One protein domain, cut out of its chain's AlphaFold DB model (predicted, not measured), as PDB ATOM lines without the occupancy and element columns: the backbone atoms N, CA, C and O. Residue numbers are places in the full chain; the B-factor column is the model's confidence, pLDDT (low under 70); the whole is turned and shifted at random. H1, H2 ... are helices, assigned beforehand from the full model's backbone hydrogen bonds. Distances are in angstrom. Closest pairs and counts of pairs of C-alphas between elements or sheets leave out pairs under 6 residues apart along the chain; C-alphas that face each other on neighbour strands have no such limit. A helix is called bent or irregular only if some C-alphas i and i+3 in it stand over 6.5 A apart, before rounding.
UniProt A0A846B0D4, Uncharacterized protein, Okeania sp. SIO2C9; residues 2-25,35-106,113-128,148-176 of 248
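What this domain is: This is residues 2 to 25, 35 to 106, 113 to 128 and 148 to 176 of the 248 residues of an uncharacterized protein of Okeania sp. SIO2C9 (UniProt A0A846B0D4). This is a rounded gathering of helices with H3 near the middle: H8 and H9 lie side by side as a pair, H8 crosses H3 near its last residues, H5 crosses it near its first residues, and H4 folds back beside it. H1 packs on H3 with H2 farther out on H1, while short H6 packs on H1, H7 packs on the first part of H9, and H10 folds back at the last part of H9. The printed part has 141 residues with ten named helices, H1 to H10 in chain order, and no named strand; the class is all helix, with packing part aligned, part crossed. It is compact, with a radius of gyration of the C-alphas of 14.5 A and spans of 40 by 34 by 32 A.

How they stand to each other: Start at the longest helix, H9, residues 149 to 165, and go from it to H8, residues 113 to 127: the two touch and run the same way at a shallow tilt of 14 degrees, and their closest C-alphas, those of Ala 116 and Gln 149, are 4.3 A apart. H7, residues 99 to 104, touches H9 at its residues 149 to 154 alone, closest at C-alphas Pro 100 and Gly 150, 4.1 A. H10, residues 169 to 176, forms a helical hairpin with H9, closest at C-alphas Asn 165 and Asn 175, 5.4 A. From H8 go to the hub, H3, residues 50 to 64, which touches four helices; H8 is only just about perpendicular to it, at 71 degrees, with C-alphas Thr 62 and Leu 122 closest at 6.2 A. H4, residues 69 to 77, forms a helical hairpin with H3 at a shallow tilt of 6 degrees, closest at C-alphas Thr 62 and Val 72, 6.3 A. H5, residues 80 to 92, touches H3 at residues 50 to 54 of H3 alone, and C-alphas Ser 51 and Leu 83 are closest at 5.2 A. H1, residues 10 to 20, runs opposite ways to H3 at a shallow tilt of 31 degrees, closest at C-alphas Ile 12 and Leu 56, 7.0 A. H2, residues 36 to 45, touches H1 at a steep tilt of 52 degrees, closest at C-alphas Ile 13 and Ser 36, 7.2 A. H6, residues 94 to 97, touches H1, with C-alphas Phe 20 and Ser 95 closest at 5.6 A. H3 and H9 are apart, as are, for instance, H2 and H8. Every O i to N i+4 pair is within hydrogen-bond range in H1, H3, H7, H8 and H9; the counts are 5 of 6 in H2, 3 of 5 in H4, 2 of 4 in H10 and 4 of 9 in H5, where 6 of 10 O i to N i+3 pairs are within range, and H6 is too short for an i+4 pair.

Where its parts are: Find C-alpha 149 at (234.068, 243.767, 91.944); from there H9 runs 24.5 A to C-alpha 165 at (256.776, 237.294, 98.488). H3 measures 21.0 A, H8 20.6 A, H5 18.5 A, H1 15.1 A and H2 14.4 A. H5 and H10 are irregular: C-alphas 85 and 88 are 7.1 A apart, and C-alphas 170 and 173 are 8.6 A apart. H1 begins at C-alpha 10, (232.024, 235.018, 78.025).

The domain as a whole: Look for the two C-alphas farthest apart, those of Asp 35 and Lys 169, at 42.2 A. Three stretches are not printed: residues 26 to 34, 107 to 112 and 129 to 147, with C-alpha gaps of 20.0 A, 12.4 A and 21.9 A. The links printed whole are tight. The mean pLDDT of the printed part is 70.2, and 52 residues are under 70, among them residues 2 to 25 and 35 to 50.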
ATOM      1  N   VAL A   2     249.933 219.981  71.584       27.39
ATOM      2  CA  VAL A   2     249.452 221.087  72.425       27.39
ATOM      3  C   VAL A   2     247.927 221.053  72.338       27.39
ATOM      4  O   VAL A   2     247.371 221.259  71.264       27.39
ATOM      5  N   THR A   3     247.253 220.682  73.425       30.39
ATOM      6  CA  THR A   3     245.786 220.708  73.516       30.39
ATOM      7  C   THR A   3     245.288 222.117  73.201       30.39
ATOM      8  O   THR A   3     245.791 223.070  73.799       30.39
ATOM      9  N   GLN A   4     244.329 222.251  72.279       29.66
ATOM     10  CA  GLN A   4     243.718 223.543  71.957       29.66
ATOM     11  C   GLN A   4     243.239 224.241  73.245       29.66
ATOM     12  O   GLN A   4     242.683 223.568  74.121       29.66
ATOM     13  N   PRO A   5     243.467 225.559  73.396       39.06
ATOM     14  CA  PRO A   5     243.016 226.288  74.572       39.06
ATOM     15  C   PRO A   5     241.493 226.174  74.679       39.06
ATOM     16  O   PRO A   5     240.752 226.507  73.757       39.06
ATOM     17  N   GLN A   6     241.035 225.654  75.814       46.78
ATOM     18  CA  GLN A   6     239.621 225.524  76.140       46.78
ATOM     19  C   GLN A   6     238.968 226.913  76.060       46.78
ATOM     20  O   GLN A   6     239.488 227.862  76.651       46.78
ATOM     21  N   LYS A   7     237.864 227.050  75.311       48.56
ATOM     22  CA  LYS A   7     237.161 228.332  75.144       48.56
ATOM     23  C   LYS A   7     236.754 228.872  76.524       48.56
ATOM     24  O   LYS A   7     236.067 228.180  77.279       48.56
ATOM     25  N   LEU A   8     237.216 230.076  76.864       48.41
ATOM     26  CA  LEU A   8     236.889 230.733  78.131       48.41
ATOM     27  C   LEU A   8     235.404 231.171  78.127       48.41
ATOM     28  O   LEU A   8     234.883 231.502  77.066       48.41
ATOM     29  N   PRO A   9     234.702 231.162  79.275       47.38
ATOM     30  CA  PRO A   9     233.347 231.690  79.396       47.38
ATOM     31  C   PRO A   9     233.293 233.181  79.067       47.38
ATOM     32  O   PRO A   9     234.213 233.918  79.429       47.38
ATOM     33  N   ASP A  10     232.182 233.635  78.489       50.75
ATOM     34  CA  ASP A  10     232.024 235.018  78.025       50.75
ATOM     35  C   ASP A  10     232.235 236.050  79.138       50.75
ATOM     36  O   ASP A  10     232.811 237.095  78.885       50.75
ATOM     37  N   TYR A  11     231.887 235.761  80.397       53.16
ATOM     38  CA  TYR A  11     232.146 236.690  81.504       53.16
ATOM     39  C   TYR A  11     233.647 236.797  81.864       53.16
ATOM     40  O   TYR A  11     234.107 237.869  82.251       53.16
ATOM     41  N   ILE A  12     234.446 235.736  81.683       51.94
ATOM     42  CA  ILE A  12     235.915 235.772  81.860       51.94
ATOM     43  C   ILE A  12     236.566 236.487  80.684       51.94
ATOM     44  O   ILE A  12     237.488 237.275  80.882       51.94
ATOM     45  N   ILE A  13     236.057 236.258  79.474       53.25
ATOM     46  CA  ILE A  13     236.469 237.000  78.280       53.25
ATOM     47  C   ILE A  13     236.123 238.480  78.454       53.25
ATOM     48  O   ILE A  13     236.987 239.316  78.264       53.25
ATOM     49  N   ASN A  14     234.931 238.819  78.938       53.78
ATOM     50  CA  ASN A  14     234.536 240.190  79.258       53.78
ATOM     51  C   ASN A  14     235.386 240.786  80.386       53.78
ATOM     52  O   ASN A  14     235.666 241.979  80.367       53.78
ATOM     53  N   THR A  15     235.853 239.976  81.342       52.66
ATOM     54  CA  THR A  15     236.829 240.409  82.360       52.66
ATOM     55  C   THR A  15     238.172 240.726  81.726       52.66
ATOM     56  O   THR A  15     238.747 241.760  82.039       52.66
ATOM     57  N   ALA A  16     238.652 239.883  80.808       54.50
ATOM     58  CA  ALA A  16     239.854 240.133  80.019       54.50
ATOM     59  C   ALA A  16     239.692 241.384  79.140       54.50
ATOM     60  O   ALA A  16     240.531 242.271  79.165       54.50
ATOM     61  N   LEU A  17     238.573 241.541  78.440       51.59
ATOM     62  CA  LEU A  17     238.292 242.734  77.648       51.59
ATOM     63  C   LEU A  17     238.224 243.989  78.532       51.59
ATOM     64  O   LEU A  17     238.764 245.023  78.158       51.59
ATOM     65  N   ARG A  18     237.666 243.904  79.746       52.16
ATOM     66  CA  ARG A  18     237.681 245.007  80.726       52.16
ATOM     67  C   ARG A  18     239.068 245.281  81.314       52.16
ATOM     68  O   ARG A  18     239.382 246.449  81.516       52.16
ATOM     69  N   LEU A  19     239.885 244.245  81.541       50.62
ATOM     70  CA  LEU A  19     241.291 244.335  81.969       50.62
ATOM     71  C   LEU A  19     242.127 245.181  80.996       50.62
ATOM     72  O   LEU A  19     243.047 245.867  81.441       50.62
ATOM     73  N   PHE A  20     241.812 245.142  79.696       48.56
ATOM     74  CA  PHE A  20     242.619 245.787  78.654       48.56
ATOM     75  C   PHE A  20     241.986 247.038  78.035       48.56
ATOM     76  O   PHE A  20     242.689 248.036  77.894       48.56
ATOM     77  N   TYR A  21     240.685 247.036  77.723       45.50
ATOM     78  CA  TYR A  21     240.061 248.068  76.878       45.50
ATOM     79  C   TYR A  21     239.352 249.198  77.627       45.50
ATOM     80  O   TYR A  21     239.358 250.328  77.155       45.50
ATOM     81  N   ASN A  22     238.758 248.945  78.798       44.44
ATOM     82  CA  ASN A  22     237.999 249.988  79.511       44.44
ATOM     83  C   ASN A  22     238.876 250.954  80.327       44.44
ATOM     84  O   ASN A  22     238.373 251.968  80.803       44.44
ATOM     85  N   ALA A  23     240.164 250.655  80.499       39.72
ATOM     86  CA  ALA A  23     241.096 251.465  81.286       39.72
ATOM     87  C   ALA A  23     242.010 252.380  80.439       39.72
ATOM     88  O   ALA A  23     242.786 253.158  81.008       39.72
ATOM     89  N   ASP A  24     241.897 252.312  79.107       42.31
ATOM     90  CA  ASP A  24     242.568 253.201  78.156       42.31
ATOM     91  C   ASP A  24     241.534 254.096  77.447       42.31
ATOM     92  O   ASP A  24     240.818 253.671  76.541       42.31
ATOM     93  N   GLU A  25     241.416 255.348  77.896       41.78
ATOM     94  CA  GLU A  25     240.455 256.318  77.353       41.78
ATOM     95  C   GLU A  25     240.772 256.749  75.911       41.78
ATOM     96  O   GLU A  25     239.877 257.252  75.232       41.78
ATOM     97  N   ASP A  35     235.213 240.697  67.511       38.94
ATOM     98  CA  ASP A  35     235.633 239.342  67.866       38.94
ATOM     99  C   ASP A  35     236.758 239.222  68.905       38.94
ATOM    100  O   ASP A  35     237.937 239.024  68.611       38.94
ATOM    101  N   SER A  36     236.312 239.261  70.160       47.38
ATOM    102  CA  SER A  36     237.036 239.143  71.435       47.38
ATOM    103  C   SER A  36     238.223 238.173  71.518       47.38
ATOM    104  O   SER A  36     239.053 238.306  72.414       47.38
ATOM    105  N   MET A  37     238.326 237.191  70.625       37.72
ATOM    106  CA  MET A  37     239.411 236.219  70.625       37.72
ATOM    107  C   MET A  37     240.651 236.740  69.897       37.72
ATOM    108  O   MET A  37     241.747 236.546  70.410       37.72
ATOM    109  N   GLU A  38     240.529 237.417  68.753       38.06
ATOM    110  CA  GLU A  38     241.693 237.785  67.928       38.06
ATOM    111  C   GLU A  38     242.598 238.823  68.597       38.06
ATOM    112  O   GLU A  38     243.818 238.726  68.490       38.06
ATOM    113  N   THR A  39     242.026 239.751  69.367       41.34
ATOM    114  CA  THR A  39     242.793 240.782  70.082       41.34
ATOM    115  C   THR A  39     243.377 240.289  71.403       41.34
ATOM    116  O   THR A  39     244.509 240.623  71.753       41.34
ATOM    117  N   ILE A  40     242.681 239.381  72.098       46.06
ATOM    118  CA  ILE A  40     243.282 238.617  73.202       46.06
ATOM    119  C   ILE A  40     244.441 237.763  72.660       46.06
ATOM    120  O   ILE A  40     245.513 237.726  73.264       46.06
ATOM    121  N   TYR A  41     244.277 237.129  71.493       42.84
ATOM    122  CA  TYR A  41     245.335 236.366  70.830       42.84
ATOM    123  C   TYR A  41     246.483 237.243  70.321       42.84
ATOM    124  O   TYR A  41     247.620 236.781  70.379       42.84
ATOM    125  N   SER A  42     246.239 238.481  69.872       42.34
ATOM    126  CA  SER A  42     247.305 239.406  69.465       42.34
ATOM    127  C   SER A  42     248.129 239.884  70.661       42.34
ATOM    128  O   SER A  42     249.350 239.889  70.569       42.34
ATOM    129  N   CYS A  43     247.506 240.159  71.813       42.22
ATOM    130  CA  CYS A  43     248.230 240.451  73.059       42.22
ATOM    131  C   CYS A  43     248.983 239.225  73.612       42.22
ATOM    132  O   CYS A  43     250.039 239.360  74.220       42.22
ATOM    133  N   ILE A  44     248.474 238.007  73.393       45.72
ATOM    134  CA  ILE A  44     249.176 236.757  73.740       45.72
ATOM    135  C   ILE A  44     250.339 236.466  72.764       45.72
ATOM    136  O   ILE A  44     251.288 235.772  73.140       45.72
ATOM    137  N   ARG A  45     250.291 236.989  71.528       39.84
ATOM    138  CA  ARG A  45     251.226 236.670  70.432       39.84
ATOM    139  C   ARG A  45     252.657 237.142  70.679       39.84
ATOM    140  O   ARG A  45     253.575 236.495  70.181       39.84
ATOM    141  N   ASP A  46     252.842 238.175  71.494       45.06
ATOM    142  CA  ASP A  46     254.153 238.785  71.744       45.06
ATOM    143  C   ASP A  46     254.919 238.165  72.927       45.06
ATOM    144  O   ASP A  46     255.928 238.706  73.358       45.06
ATOM    145  N   ASN A  47     254.495 237.011  73.471       43.94
ATOM    146  CA  ASN A  47     255.093 236.375  74.670       43.94
ATOM    147  C   ASN A  47     255.021 237.218  75.970       43.94
ATOM    148  O   ASN A  47     255.247 236.673  77.055       43.94
ATOM    149  N   ASP A  48     254.634 238.493  75.895       51.97
ATOM    150  CA  ASP A  48     254.631 239.452  77.008       51.97
ATOM    151  C   ASP A  48     253.499 239.230  78.032       51.97
ATOM    152  O   ASP A  48     253.584 239.692  79.169       51.97
ATOM    153  N   PHE A  49     252.475 238.435  77.696       59.16
ATOM    154  CA  PHE A  49     251.270 238.268  78.527       59.16
ATOM    155  C   PHE A  49     250.951 236.820  78.942       59.16
ATOM    156  O   PHE A  49     249.809 236.486  79.267       59.16
ATOM    157  N   LEU A  50     251.960 235.944  79.030       66.06
ATOM    158  CA  LEU A  50     251.784 234.578  79.559       66.06
ATOM    159  C   LEU A  50     251.185 234.573  80.984       66.06
ATOM    160  O   LEU A  50     250.382 233.702  81.331       66.06
ATOM    161  N   SER A  51     251.534 235.583  81.790       72.00
ATOM    162  CA  SER A  51     250.982 235.788  83.134       72.00
ATOM    163  C   SER A  51     249.496 236.124  83.114       72.00
ATOM    164  O   SER A  51     248.748 235.600  83.935       72.00
ATOM    165  N   LEU A  52     249.036 236.923  82.148       72.62
ATOM    166  CA  LEU A  52     247.619 237.239  82.010       72.62
ATOM    167  C   LEU A  52     246.811 235.982  81.694       72.62
ATOM    168  O   LEU A  52     245.818 235.700  82.364       72.62
ATOM    169  N   TYR A  53     247.244 235.222  80.686       71.69
ATOM    170  CA  TYR A  53     246.567 233.982  80.308       71.69
ATOM    171  C   TYR A  53     246.464 233.030  81.502       71.69
ATOM    172  O   TYR A  53     245.418 232.430  81.752       71.69
ATOM    173  N   PHE A  54     247.538 232.927  82.283       76.69
ATOM    174  CA  PHE A  54     247.540 232.124  83.492       76.69
ATOM    175  C   PHE A  54     246.562 232.639  84.564       76.69
ATOM    176  O   PHE A  54     245.817 231.833  85.124       76.69
ATOM    177  N   LEU A  55     246.509 233.950  84.827       79.25
ATOM    178  CA  LEU A  55     245.557 234.537  85.781       79.25
ATOM    179  C   LEU A  55     244.101 234.292  85.346       79.25
ATOM    180  O   LEU A  55     243.279 233.863  86.157       79.25
ATOM    181  N   LEU A  56     243.794 234.457  84.056       76.94
ATOM    182  CA  LEU A  56     242.475 234.133  83.498       76.94
ATOM    183  C   LEU A  56     242.154 232.639  83.623       76.94
ATOM    184  O   LEU A  56     241.025 232.264  83.943       76.94
ATOM    185  N   ARG A  57     243.151 231.767  83.434       78.19
ATOM    186  CA  ARG A  57     242.993 230.321  83.619       78.19
ATOM    187  C   ARG A  57     242.743 229.951  85.083       78.19
ATOM    188  O   ARG A  57     241.934 229.060  85.336       78.19
ATOM    189  N   LEU A  58     243.389 230.620  86.041       84.00
ATOM    190  CA  LEU A  58     243.108 230.437  87.470       84.00
ATOM    191  C   LEU A  58     241.672 230.838  87.812       84.00
ATOM    192  O   LEU A  58     240.984 230.075  88.490       84.00
ATOM    193  N   LEU A  59     241.203 231.982  87.307       82.19
ATOM    194  CA  LEU A  59     239.812 232.417  87.473       82.19
ATOM    195  C   LEU A  59     238.842 231.393  86.870       82.19
ATOM    196  O   LEU A  59     237.903 230.965  87.536       82.19
ATOM    197  N   TYR A  60     239.118 230.909  85.659       76.88
ATOM    198  CA  TYR A  60     238.298 229.888  85.005       76.88
ATOM    199  C   TYR A  60     238.204 228.586  85.798       76.88
ATOM    200  O   TYR A  60     237.108 228.071  86.025       76.88
ATOM    201  N   VAL A  61     239.342 228.043  86.235       77.69
ATOM    202  CA  VAL A  61     239.348 226.797  87.009       77.69
ATOM    203  C   VAL A  61     238.677 227.004  88.362       77.69
ATOM    204  O   VAL A  61     237.965 226.109  88.818       77.69
ATOM    205  N   THR A  62     238.846 228.169  88.987       83.69
ATOM    206  CA  THR A  62     238.177 228.502  90.253       83.69
ATOM    207  C   THR A  62     236.663 228.497  90.089       83.69
ATOM    208  O   THR A  62     235.991 227.819  90.862       83.69
ATOM    209  N   ASP A  63     236.127 229.147  89.055       78.19
ATOM    210  CA  ASP A  63     234.687 229.130  88.773       78.19
ATOM    211  C   ASP A  63     234.177 227.709  88.493       78.19
ATOM    212  O   ASP A  63     233.328 227.179  89.213       78.19
ATOM    213  N   LYS A  64     234.760 227.037  87.491       79.19
ATOM    214  CA  LYS A  64     234.276 225.724  87.035       79.19
ATOM    215  C   LYS A  64     234.378 224.638  88.086       79.19
ATOM    216  O   LYS A  64     233.564 223.717  88.092       79.19
ATOM    217  N   SER A  65     235.370 224.728  88.963       81.62
ATOM    218  CA  SER A  65     235.550 223.764  90.044       81.62
ATOM    219  C   SER A  65     234.847 224.157  91.342       81.62
ATOM    220  O   SER A  65     234.981 223.418  92.316       81.62
ATOM    221  N   ARG A  66     234.121 225.289  91.375       83.00
ATOM    222  CA  ARG A  66     233.520 225.867  92.589       83.00
ATOM    223  C   ARG A  66     234.546 226.014  93.716       83.00
ATOM    224  O   ARG A  66     234.366 225.499  94.816       83.00
ATOM    225  N   ALA A  67     235.652 226.683  93.401       85.62
ATOM    226  CA  ALA A  67     236.776 226.936  94.297       85.62
ATOM    227  C   ALA A  67     237.435 225.658  94.869       85.62
ATOM    228  O   ALA A  67     237.870 225.619  96.020       85.62
ATOM    229  N   SER A  68     237.545 224.593  94.068       89.50
ATOM    230  CA  SER A  68     238.159 223.342  94.524       89.50
ATOM    231  C   SER A  68     239.676 223.467  94.679       89.50
ATOM    232  O   SER A  68     240.413 223.576  93.692       89.50
ATOM    233  N   LYS A  69     240.164 223.316  95.919       91.31
ATOM    234  CA  LYS A  69     241.602 223.219  96.239       91.31
ATOM    235  C   LYS A  69     242.304 222.151  95.385       91.31
ATOM    236  O   LYS A  69     243.377 222.403  94.852       91.31
ATOM    237  N   GLN A  70     241.654 221.004  95.154       89.44
ATOM    238  CA  GLN A  70     242.199 219.892  94.358       89.44
ATOM    239  C   GLN A  70     242.437 220.246  92.880       89.44
ATOM    240  O   GLN A  70     243.260 219.609  92.226       89.44
ATOM    241  N   LYS A  71     241.718 221.236  92.333       86.81
ATOM    242  CA  LYS A  71     241.867 221.678  90.937       86.81
ATOM    243  C   LYS A  71     242.738 222.924  90.808       86.81
ATOM    244  O   LYS A  71     243.521 223.015  89.865       86.81
ATOM    245  N   VAL A  72     242.621 223.865  91.744       87.44
ATOM    246  CA  VAL A  72     243.320 225.158  91.682       87.44
ATOM    247  C   VAL A  72     244.774 225.045  92.146       87.44
ATOM    248  O   VAL A  72     245.658 225.602  91.499       87.44
ATOM    249  N   TYR A  73     245.057 224.291  93.214       90.69
ATOM    250  CA  TYR A  73     246.407 224.225  93.793       90.69
ATOM    251  C   TYR A  73     247.457 223.627  92.849       90.69
ATOM    252  O   TYR A  73     248.510 224.248  92.713       90.69
ATOM    253  N   PRO A  74     247.193 222.522  92.121       87.75
ATOM    254  CA  PRO A  74     248.162 222.006  91.156       87.75
ATOM    255  C   PRO A  74     248.458 222.997  90.024       87.75
ATOM    256  O   PRO A  74     249.588 223.087  89.548       87.75
ATOM    257  N   LEU A  75     247.446 223.763  89.591       83.56
ATOM    258  CA  LEU A  75     247.619 224.775  88.552       83.56
ATOM    259  C   LEU A  75     248.484 225.937  89.050       83.56
ATOM    260  O   LEU A  75     249.361 226.389  88.313       83.56
ATOM    261  N   LEU A  76     248.257 226.388  90.285       83.62
ATOM    262  CA  LEU A  76     249.074 227.402  90.941       83.62
ATOM    263  C   LEU A  76     250.523 226.915  91.070       83.62
ATOM    264  O   LEU A  76     251.433 227.533  90.523       83.62
ATOM    265  N   GLU A  77     250.726 225.741  91.663       82.44
ATOM    266  CA  GLU A  77     252.039 225.126  91.872       82.44
ATOM    267  C   GLU A  77     252.866 225.002  90.585       82.44
ATOM    268  O   GLU A  77     254.032 225.392  90.559       82.44
ATOM    269  N   ALA A  78     252.256 224.530  89.497       80.00
ATOM    270  CA  ALA A  78     252.952 224.288  88.234       80.00
ATOM    271  C   ALA A  78     253.375 225.564  87.474       80.00
ATOM    272  O   ALA A  78     254.060 225.469  86.447       80.00
ATOM    273  N   ASN A  79     252.927 226.747  87.906       74.25
ATOM    274  CA  ASN A  79     253.112 227.992  87.154       74.25
ATOM    275  C   ASN A  79     253.622 229.172  87.989       74.25
ATOM    276  O   ASN A  79     253.928 230.207  87.403       74.25
ATOM    277  N   LEU A  80     253.783 229.027  89.307       74.12
ATOM    278  CA  LEU A  80     254.320 230.089  90.167       74.12
ATOM    279  C   LEU A  80     255.686 230.606  89.695       74.12
ATOM    280  O   LEU A  80     255.871 231.807  89.569       74.12
ATOM    281  N   GLU A  81     256.605 229.722  89.303       69.00
ATOM    282  CA  GLU A  81     257.915 230.146  88.778       69.00
ATOM    283  C   GLU A  81     257.837 230.860  87.415       69.00
ATOM    284  O   GLU A  81     258.765 231.579  87.027       69.00
ATOM    285  N   LYS A  82     256.753 230.623  86.660       68.81
ATOM    286  CA  LYS A  82     256.516 231.193  85.324       68.81
ATOM    287  C   LYS A  82     255.841 232.558  85.405       68.81
ATOM    288  O   LYS A  82     256.158 233.420  84.591       68.81
ATOM    289  N   LEU A  83     254.963 232.740  86.391       65.44
ATOM    290  CA  LEU A  83     254.320 234.013  86.713       65.44
ATOM    291  C   LEU A  83     255.355 235.122  86.893       65.44
ATOM    292  O   LEU A  83     255.250 236.180  86.288       65.44
ATOM    293  N   GLU A  84     256.407 234.863  87.661       66.88
ATOM    294  CA  GLU A  84     257.377 235.890  88.058       66.88
ATOM    295  C   GLU A  84     258.041 236.620  86.875       66.88
ATOM    296  O   GLU A  84     258.380 237.793  86.992       66.88
ATOM    297  N   LYS A  85     258.219 235.955  85.722       66.81
ATOM    298  CA  LYS A  85     258.947 236.530  84.576       66.81
ATOM    299  C   LYS A  85     258.149 237.568  83.781       66.81
ATOM    300  O   LYS A  85     258.767 238.433  83.176       66.81
ATOM    301  N   SER A  86     256.818 237.481  83.763       75.00
ATOM    302  CA  SER A  86     255.949 238.390  82.987       75.00
ATOM    303  C   SER A  86     254.891 239.102  83.829       75.00
ATOM    304  O   SER A  86     254.165 239.951  83.318       75.00
ATOM    305  N   LEU A  87     254.812 238.805  85.130       81.25
ATOM    306  CA  LEU A  87     253.835 239.430  86.013       81.25
ATOM    307  C   LEU A  87     254.202 240.878  86.350       81.25
ATOM    308  O   LEU A  87     253.308 241.712  86.409       81.25
ATOM    309  N   LEU A  88     255.489 241.206  86.520       85.00
ATOM    310  CA  LEU A  88     255.892 242.580  86.841       85.00
ATOM    311  C   LEU A  88     255.525 243.583  85.723       85.00
ATOM    312  O   LEU A  88     254.834 244.551  86.042       85.00
ATOM    313  N   PRO A  89     255.863 243.351  84.435       80.44
ATOM    314  CA  PRO A  89     255.418 244.228  83.346       80.44
ATOM    315  C   PRO A  89     253.890 244.321  83.232       80.44
ATOM    316  O   PRO A  89     253.349 245.408  83.038       80.44
ATOM    317  N   LEU A  90     253.177 243.202  83.420       79.94
ATOM    318  CA  LEU A  90     251.712 243.180  83.418       79.94
ATOM    319  C   LEU A  90     251.128 244.069  84.528       79.94
ATOM    320  O   LEU A  90     250.227 244.856  84.261       79.94
ATOM    321  N   LEU A  91     251.636 243.965  85.759       83.69
ATOM    322  CA  LEU A  91     251.167 244.772  86.892       83.69
ATOM    323  C   LEU A  91     251.520 246.257  86.747       83.69
ATOM    324  O   LEU A  91     250.798 247.107  87.257       83.69
ATOM    325  N   GLN A  92     252.606 246.581  86.044       83.88
ATOM    326  CA  GLN A  92     252.986 247.961  85.736       83.88
ATOM    327  C   GLN A  92     252.146 248.569  84.605       83.88
ATOM    328  O   GLN A  92     252.101 249.794  84.475       83.88
ATOM    329  N   HIS A  93     251.453 247.746  83.812       78.88
ATOM    330  CA  HIS A  93     250.628 248.226  82.714       78.88
ATOM    331  C   HIS A  93     249.497 249.141  83.233       78.88
ATOM    332  O   HIS A  93     248.747 248.735  84.131       78.88
ATOM    333  N   PRO A  94     249.304 250.352  82.666       73.06
ATOM    334  CA  PRO A  94     248.305 251.309  83.149       73.06
ATOM    335  C   PRO A  94     246.890 250.733  83.249       73.06
ATOM    336  O   PRO A  94     246.183 251.012  84.219       73.06
ATOM    337  N   SER A  95     246.497 249.890  82.288       68.62
ATOM    338  CA  SER A  95     245.172 249.260  82.281       68.62
ATOM    339  C   SER A  95     244.945 248.342  83.482       68.62
ATOM    340  O   SER A  95     243.865 248.347  84.066       68.62
ATOM    341  N   VAL A  96     245.981 247.614  83.908       75.25
ATOM    342  CA  VAL A  96     245.908 246.717  85.068       75.25
ATOM    343  C   VAL A  96     245.880 247.520  86.363       75.25
ATOM    344  O   VAL A  96     245.064 247.236  87.238       75.25
ATOM    345  N   ARG A  97     246.700 248.576  86.464       78.31
ATOM    346  CA  ARG A  97     246.752 249.429  87.663       78.31
ATOM    347  C   ARG A  97     245.429 250.132  87.963       78.31
ATOM    348  O   ARG A  97     245.084 250.309  89.126       78.31
ATOM    349  N   LYS A  98     244.688 250.540  86.930       74.25
ATOM    350  CA  LYS A  98     243.406 251.253  87.077       74.25
ATOM    351  C   LYS A  98     242.205 250.326  87.269       74.25
ATOM    352  O   LYS A  98     241.108 250.802  87.561       74.25
ATOM    353  N   LEU A  99     242.389 249.020  87.094       71.81
ATOM    354  CA  LEU A  99     241.274 248.096  86.972       71.81
ATOM    355  C   LEU A  99     240.379 247.987  88.214       71.81
ATOM    356  O   LEU A  99     239.163 248.001  88.026       71.81
ATOM    357  N   PRO A 100     240.898 247.935  89.461       79.62
ATOM    358  CA  PRO A 100     240.030 247.912  90.638       79.62
ATOM    359  C   PRO A 100     239.059 249.100  90.674       79.62
ATOM    360  O   PRO A 100     237.875 248.934  90.955       79.62
ATOM    361  N   ASN A 101     239.538 250.292  90.310       75.50
ATOM    362  CA  ASN A 101     238.724 251.507  90.292       75.50
ATOM    363  C   ASN A 101     237.741 251.509  89.114       75.50
ATOM    364  O   ASN A 101     236.585 251.890  89.283       75.50
ATOM    365  N   ALA A 102     238.169 251.035  87.940       69.31
ATOM    366  CA  ALA A 102     237.296 250.896  86.775       69.31
ATOM    367  C   ALA A 102     236.145 249.904  87.028       69.31
ATOM    368  O   ALA A 102     235.024 250.131  86.577       69.31
ATOM    369  N   LEU A 103     236.402 248.822  87.771       72.25
ATOM    370  CA  LEU A 103     235.383 247.844  88.156       72.25
ATOM    371  C   LEU A 103     234.408 248.377  89.210       72.25
ATOM    372  O   LEU A 103     233.239 248.004  89.164       72.25
ATOM    373  N   ALA A 104     234.860 249.244  90.121       71.31
ATOM    374  CA  ALA A 104     233.989 249.916  91.090       71.31
ATOM    375  C   ALA A 104     233.088 250.977  90.428       71.31
ATOM    376  O   ALA A 104     231.941 251.162  90.814       71.31
ATOM    377  N   ALA A 105     233.578 251.664  89.392       66.38
ATOM    378  CA  ALA A 105     232.806 252.683  88.675       66.38
ATOM    379  C   ALA A 105     231.783 252.109  87.671       66.38
ATOM    380  O   ALA A 105     230.975 252.858  87.120       66.38
ATOM    381  N   ALA A 106     231.827 250.804  87.381       62.41
ATOM    382  CA  ALA A 106     231.001 250.188  86.350       62.41
ATOM    383  C   ALA A 106     229.597 249.817  86.886       62.41
ATOM    384  O   ALA A 106     229.490 248.962  87.765       62.41
ATOM    385  N   GLU A 113     228.132 240.710  91.362       73.81
ATOM    386  CA  GLU A 113     228.242 239.827  92.523       73.81
ATOM    387  C   GLU A 113     228.962 238.519  92.175       73.81
ATOM    388  O   GLU A 113     229.844 238.080  92.910       73.81
ATOM    389  N   ALA A 114     228.650 237.922  91.018       74.56
ATOM    390  CA  ALA A 114     229.289 236.685  90.570       74.56
ATOM    391  C   ALA A 114     230.797 236.878  90.343       74.56
ATOM    392  O   ALA A 114     231.612 236.030  90.713       74.56
ATOM    393  N   MET A 115     231.177 238.024  89.773       76.19
ATOM    394  CA  MET A 115     232.572 238.376  89.541       76.19
ATOM    395  C   MET A 115     233.321 238.664  90.847       76.19
ATOM    396  O   MET A 115     234.427 238.160  91.051       76.19
ATOM    397  N   ALA A 116     232.709 239.426  91.755       80.25
ATOM    398  CA  ALA A 116     233.273 239.691  93.071       80.25
ATOM    399  C   ALA A 116     233.471 238.389  93.863       80.25
ATOM    400  O   ALA A 116     234.556 238.140  94.396       80.25
ATOM    401  N   ALA A 117     232.469 237.505  93.854       82.25
ATOM    402  CA  ALA A 117     232.557 236.184  94.466       82.25
ATOM    403  C   ALA A 117     233.692 235.349  93.858       82.25
ATOM    404  O   ALA A 117     234.422 234.677  94.588       82.25
ATOM    405  N   LEU A 118     233.893 235.410  92.538       83.62
ATOM    406  CA  LEU A 118     234.989 234.703  91.883       83.62
ATOM    407  C   LEU A 118     236.367 235.215  92.329       83.62
ATOM    408  O   LEU A 118     237.235 234.403  92.664       83.62
ATOM    409  N   PHE A 119     236.570 236.535  92.367       85.88
ATOM    410  CA  PHE A 119     237.831 237.125  92.832       85.88
ATOM    411  C   PHE A 119     238.109 236.800  94.296       85.88
ATOM    412  O   PHE A 119     239.227 236.399  94.623       85.88
ATOM    413  N   LEU A 120     237.094 236.884  95.160       84.94
ATOM    414  CA  LEU A 120     237.209 236.488  96.562       84.94
ATOM    415  C   LEU A 120     237.564 235.010  96.718       84.94
ATOM    416  O   LEU A 120     238.476 234.670  97.470       84.94
ATOM    417  N   ASN A 121     236.874 234.128  95.997       86.38
ATOM    418  CA  ASN A 121     237.122 232.692  96.060       86.38
ATOM    419  C   ASN A 121     238.563 232.357  95.661       86.38
ATOM    420  O   ASN A 121     239.241 231.613  96.371       86.38
ATOM    421  N   LEU A 122     239.057 232.939  94.564       88.69
ATOM    422  CA  LEU A 122     240.451 232.761  94.164       88.69
ATOM    423  C   LEU A 122     241.411 233.382  95.190       88.69
ATOM    424  O   LEU A 122     242.404 232.753  95.553       88.69
ATOM    425  N   GLY A 123     241.108 234.582  95.691       87.06
ATOM    426  CA  GLY A 123     241.907 235.273  96.700       87.06
ATOM    427  C   GLY A 123     242.058 234.459  97.986       87.06
ATOM    428  O   GLY A 123     243.163 234.364  98.518       87.06
ATOM    429  N   ASN A 124     240.983 233.820  98.449       86.44
ATOM    430  CA  ASN A 124     240.989 232.939  99.616       86.44
ATOM    431  C   ASN A 124     241.817 231.676  99.361       86.44
ATOM    432  O   ASN A 124     242.629 231.288 100.198       86.44
ATOM    433  N   LEU A 125     241.681 231.062  98.181       88.56
ATOM    434  CA  LEU A 125     242.494 229.905  97.797       88.56
ATOM    435  C   LEU A 125     243.991 230.231  97.755       88.56
ATOM    436  O   LEU A 125     244.794 229.419  98.214       88.56
ATOM    437  N   ILE A 126     244.347 231.401  97.221       86.75
ATOM    438  CA  ILE A 126     245.717 231.930  97.190       86.75
ATOM    439  C   ILE A 126     246.235 232.164  98.611       86.75
ATOM    440  O   ILE A 126     247.378 231.818  98.905       86.75
ATOM    441  N   ASN A 127     245.409 232.725  99.496       83.56
ATOM    442  CA  ASN A 127     245.800 232.979 100.879       83.56
ATOM    443  C   ASN A 127     246.034 231.686 101.681       83.56
ATOM    444  O   ASN A 127     246.988 231.607 102.449       83.56
ATOM    445  N   ASP A 128     245.200 230.674 101.450       84.56
ATOM    446  CA  ASP A 128     245.267 229.356 102.091       84.56
ATOM    447  C   ASP A 128     246.341 228.426 101.495       84.56
ATOM    448  O   ASP A 128     246.460 227.270 101.915       84.56
ATOM    449  N   GLU A 148     232.028 244.883  96.209       81.25
ATOM    450  CA  GLU A 148     231.895 245.081  94.783       81.25
ATOM    451  C   GLU A 148     233.128 244.477  94.091       81.25
ATOM    452  O   GLU A 148     234.125 244.032  94.682       81.25
ATOM    453  N   GLN A 149     233.048 244.408  92.770       77.69
ATOM    454  CA  GLN A 149     234.068 243.767  91.944       77.69
ATOM    455  C   GLN A 149     235.445 244.415  92.129       77.69
ATOM    456  O   GLN A 149     236.464 243.725  92.068       77.69
ATOM    457  N   GLY A 150     235.468 245.731  92.363       78.81
ATOM    458  CA  GLY A 150     236.686 246.504  92.568       78.81
ATOM    459  C   GLY A 150     237.415 246.135  93.857       78.81
ATOM    460  O   GLY A 150     238.624 245.894  93.822       78.81
ATOM    461  N   GLU A 151     236.709 246.025  94.987       86.56
ATOM    462  CA  GLU A 151     237.315 245.617  96.264       86.56
ATOM    463  C   GLU A 151     237.757 244.159  96.221       86.56
ATOM    464  O   GLU A 151     238.851 243.829  96.683       86.56
ATOM    465  N   ALA A 152     236.932 243.288  95.636       85.38
ATOM    466  CA  ALA A 152     237.261 241.876  95.509       85.38
ATOM    467  C   ALA A 152     238.526 241.670  94.656       85.38
ATOM    468  O   ALA A 152     239.385 240.852  94.995       85.38
ATOM    469  N   MET A 153     238.689 242.456  93.588       85.75
ATOM    470  CA  MET A 153     239.906 242.451  92.784       85.75
ATOM    471  C   MET A 153     241.115 243.023  93.536       85.75
ATOM    472  O   MET A 153     242.198 242.439  93.476       85.75
ATOM    473  N   ALA A 154     240.954 244.131  94.264       88.06
ATOM    474  CA  ALA A 154     242.028 244.692  95.085       88.06
ATOM    475  C   ALA A 154     242.516 243.683  96.145       88.06
ATOM    476  O   ALA A 154     243.723 243.498  96.324       88.06
ATOM    477  N   ALA A 155     241.593 242.959  96.785       88.38
ATOM    478  CA  ALA A 155     241.918 241.886  97.724       88.38
ATOM    479  C   ALA A 155     242.655 240.718  97.045       88.38
ATOM    480  O   ALA A 155     243.623 240.189  97.597       88.38
ATOM    481  N   LEU A 156     242.245 240.338  95.828       89.00
ATOM    482  CA  LEU A 156     242.934 239.319  95.036       89.00
ATOM    483  C   LEU A 156     244.389 239.720  94.735       89.00
ATOM    484  O   LEU A 156     245.290 238.902  94.935       89.00
ATOM    485  N   PHE A 157     244.636 240.966  94.310       90.19
ATOM    486  CA  PHE A 157     245.997 241.468  94.086       90.19
ATOM    487  C   PHE A 157     246.830 241.448  95.365       90.19
ATOM    488  O   PHE A 157     247.963 240.962  95.336       90.19
ATOM    489  N   LEU A 158     246.269 241.895  96.493       88.56
ATOM    490  CA  LEU A 158     246.956 241.878  97.785       88.56
ATOM    491  C   LEU A 158     247.386 240.455  98.178       88.56
ATOM    492  O   LEU A 158     248.540 240.228  98.554       88.56
ATOM    493  N   ASN A 159     246.487 239.479  98.034       88.75
ATOM    494  CA  ASN A 159     246.780 238.081  98.353       88.75
ATOM    495  C   ASN A 159     247.806 237.468  97.394       88.75
ATOM    496  O   ASN A 159     248.669 236.704  97.835       88.75
ATOM    497  N   LEU A 160     247.755 237.830  96.107       87.94
ATOM    498  CA  LEU A 160     248.759 237.426  95.122       87.94
ATOM    499  C   LEU A 160     250.142 237.992  95.473       87.94
ATOM    500  O   LEU A 160     251.118 237.245  95.464       87.94
ATOM    501  N   GLY A 161     250.227 239.273  95.842       88.31
ATOM    502  CA  GLY A 161     251.483 239.919  96.236       88.31
ATOM    503  C   GLY A 161     252.117 239.249  97.455       88.31
ATOM    504  O   GLY A 161     253.297 238.897  97.426       88.31
ATOM    505  N   LYS A 162     251.309 238.964  98.486       85.94
ATOM    506  CA  LYS A 162     251.749 238.167  99.642       85.94
ATOM    507  C   LYS A 162     252.286 236.812  99.204       85.94
ATOM    508  O   LYS A 162     253.319 236.370  99.687       85.94
ATOM    509  N   LEU A 163     251.570 236.139  98.300       85.06
ATOM    510  CA  LEU A 163     251.909 234.782  97.874       85.06
ATOM    511  C   LEU A 163     253.263 234.755  97.176       85.06
ATOM    512  O   LEU A 163     254.104 233.933  97.522       85.06
ATOM    513  N   ILE A 164     253.497 235.689  96.261       82.56
ATOM    514  CA  ILE A 164     254.767 235.810  95.543       82.56
ATOM    515  C   ILE A 164     255.938 236.123  96.491       82.56
ATOM    516  O   ILE A 164     257.023 235.564  96.318       82.56
ATOM    517  N   ASN A 165     255.728 236.951  97.519       79.06
ATOM    518  CA  ASN A 165     256.776 237.294  98.488       79.06
ATOM    519  C   ASN A 165     257.237 236.095  99.350       79.06
ATOM    520  O   ASN A 165     258.376 236.072  99.815       79.06
ATOM    521  N   ASP A 166     256.383 235.082  99.534       77.31
ATOM    522  CA  ASP A 166     256.678 233.900 100.359       77.31
ATOM    523  C   ASP A 166     257.475 232.798  99.626       77.31
ATOM    524  O   ASP A 166     257.960 231.857 100.262       77.31
ATOM    525  N   PHE A 167     257.618 232.883  98.297       72.88
ATOM    526  CA  PHE A 167     258.248 231.851  97.456       72.88
ATOM    527  C   PHE A 167     259.792 231.967  97.341       72.88
ATOM    528  O   PHE A 167     260.375 232.967  97.766       72.88
ATOM    529  N   PRO A 168     260.502 230.920  96.843       62.25
ATOM    530  CA  PRO A 168     261.939 230.715  97.042       62.25
ATOM    531  C   PRO A 168     262.868 231.897  96.746       62.25
ATOM    532  O   PRO A 168     262.772 232.600  95.742       62.25
ATOM    533  N   LYS A 169     263.902 231.998  97.592       59.53
ATOM    534  CA  LYS A 169     264.896 233.084  97.660       59.53
ATOM    535  C   LYS A 169     265.673 233.370  96.367       59.53
ATOM    536  O   LYS A 169     266.226 234.460  96.254       59.53
ATOM    537  N   ALA A 170     265.730 232.436  95.412       55.47
ATOM    538  CA  ALA A 170     266.539 232.569  94.195       55.47
ATOM    539  C   ALA A 170     266.140 233.773  93.315       55.47
ATOM    540  O   ALA A 170     266.960 234.246  92.533       55.47
ATOM    541  N   LYS A 171     264.915 234.301  93.470       70.06
ATOM    542  CA  LYS A 171     264.407 235.484  92.749       70.06
ATOM    543  C   LYS A 171     263.789 236.539  93.674       70.06
ATOM    544  O   LYS A 171     262.903 237.293  93.279       70.06
ATOM    545  N   ARG A 172     264.290 236.625  94.913       78.12
ATOM    546  CA  ARG A 172     263.771 237.525  95.959       78.12
ATOM    547  C   ARG A 172     263.590 238.975  95.487       78.12
ATOM    548  O   ARG A 172     262.622 239.606  95.880       78.12
ATOM    549  N   ALA A 173     264.482 239.487  94.636       84.75
ATOM    550  CA  ALA A 173     264.394 240.857  94.128       84.75
ATOM    551  C   ALA A 173     263.115 241.095  93.308       84.75
ATOM    552  O   ALA A 173     262.341 241.984  93.639       84.75
ATOM    553  N   THR A 174     262.855 240.275  92.285       86.62
ATOM    554  CA  THR A 174     261.664 240.408  91.429       86.62
ATOM    555  C   THR A 174     260.375 240.183  92.212       86.62
ATOM    556  O   THR A 174     259.397 240.895  92.000       86.62
ATOM    557  N   ASN A 175     260.378 239.235  93.150       86.88
ATOM    558  CA  ASN A 175     259.192 238.914  93.941       86.88
ATOM    559  C   ASN A 175     258.780 240.075  94.856       86.88
ATOM    560  O   ASN A 175     257.588 240.340  95.000       86.88
ATOM    561  N   ILE A 176     259.754 240.807  95.406       90.12
ATOM    562  CA  ILE A 176     259.481 242.018  96.182       90.12
ATOM    563  C   ILE A 176     258.902 243.121  95.289       90.12
ATOM    564  O   ILE A 176     257.911 243.733  95.675       90.12
TER     565      ILE A 176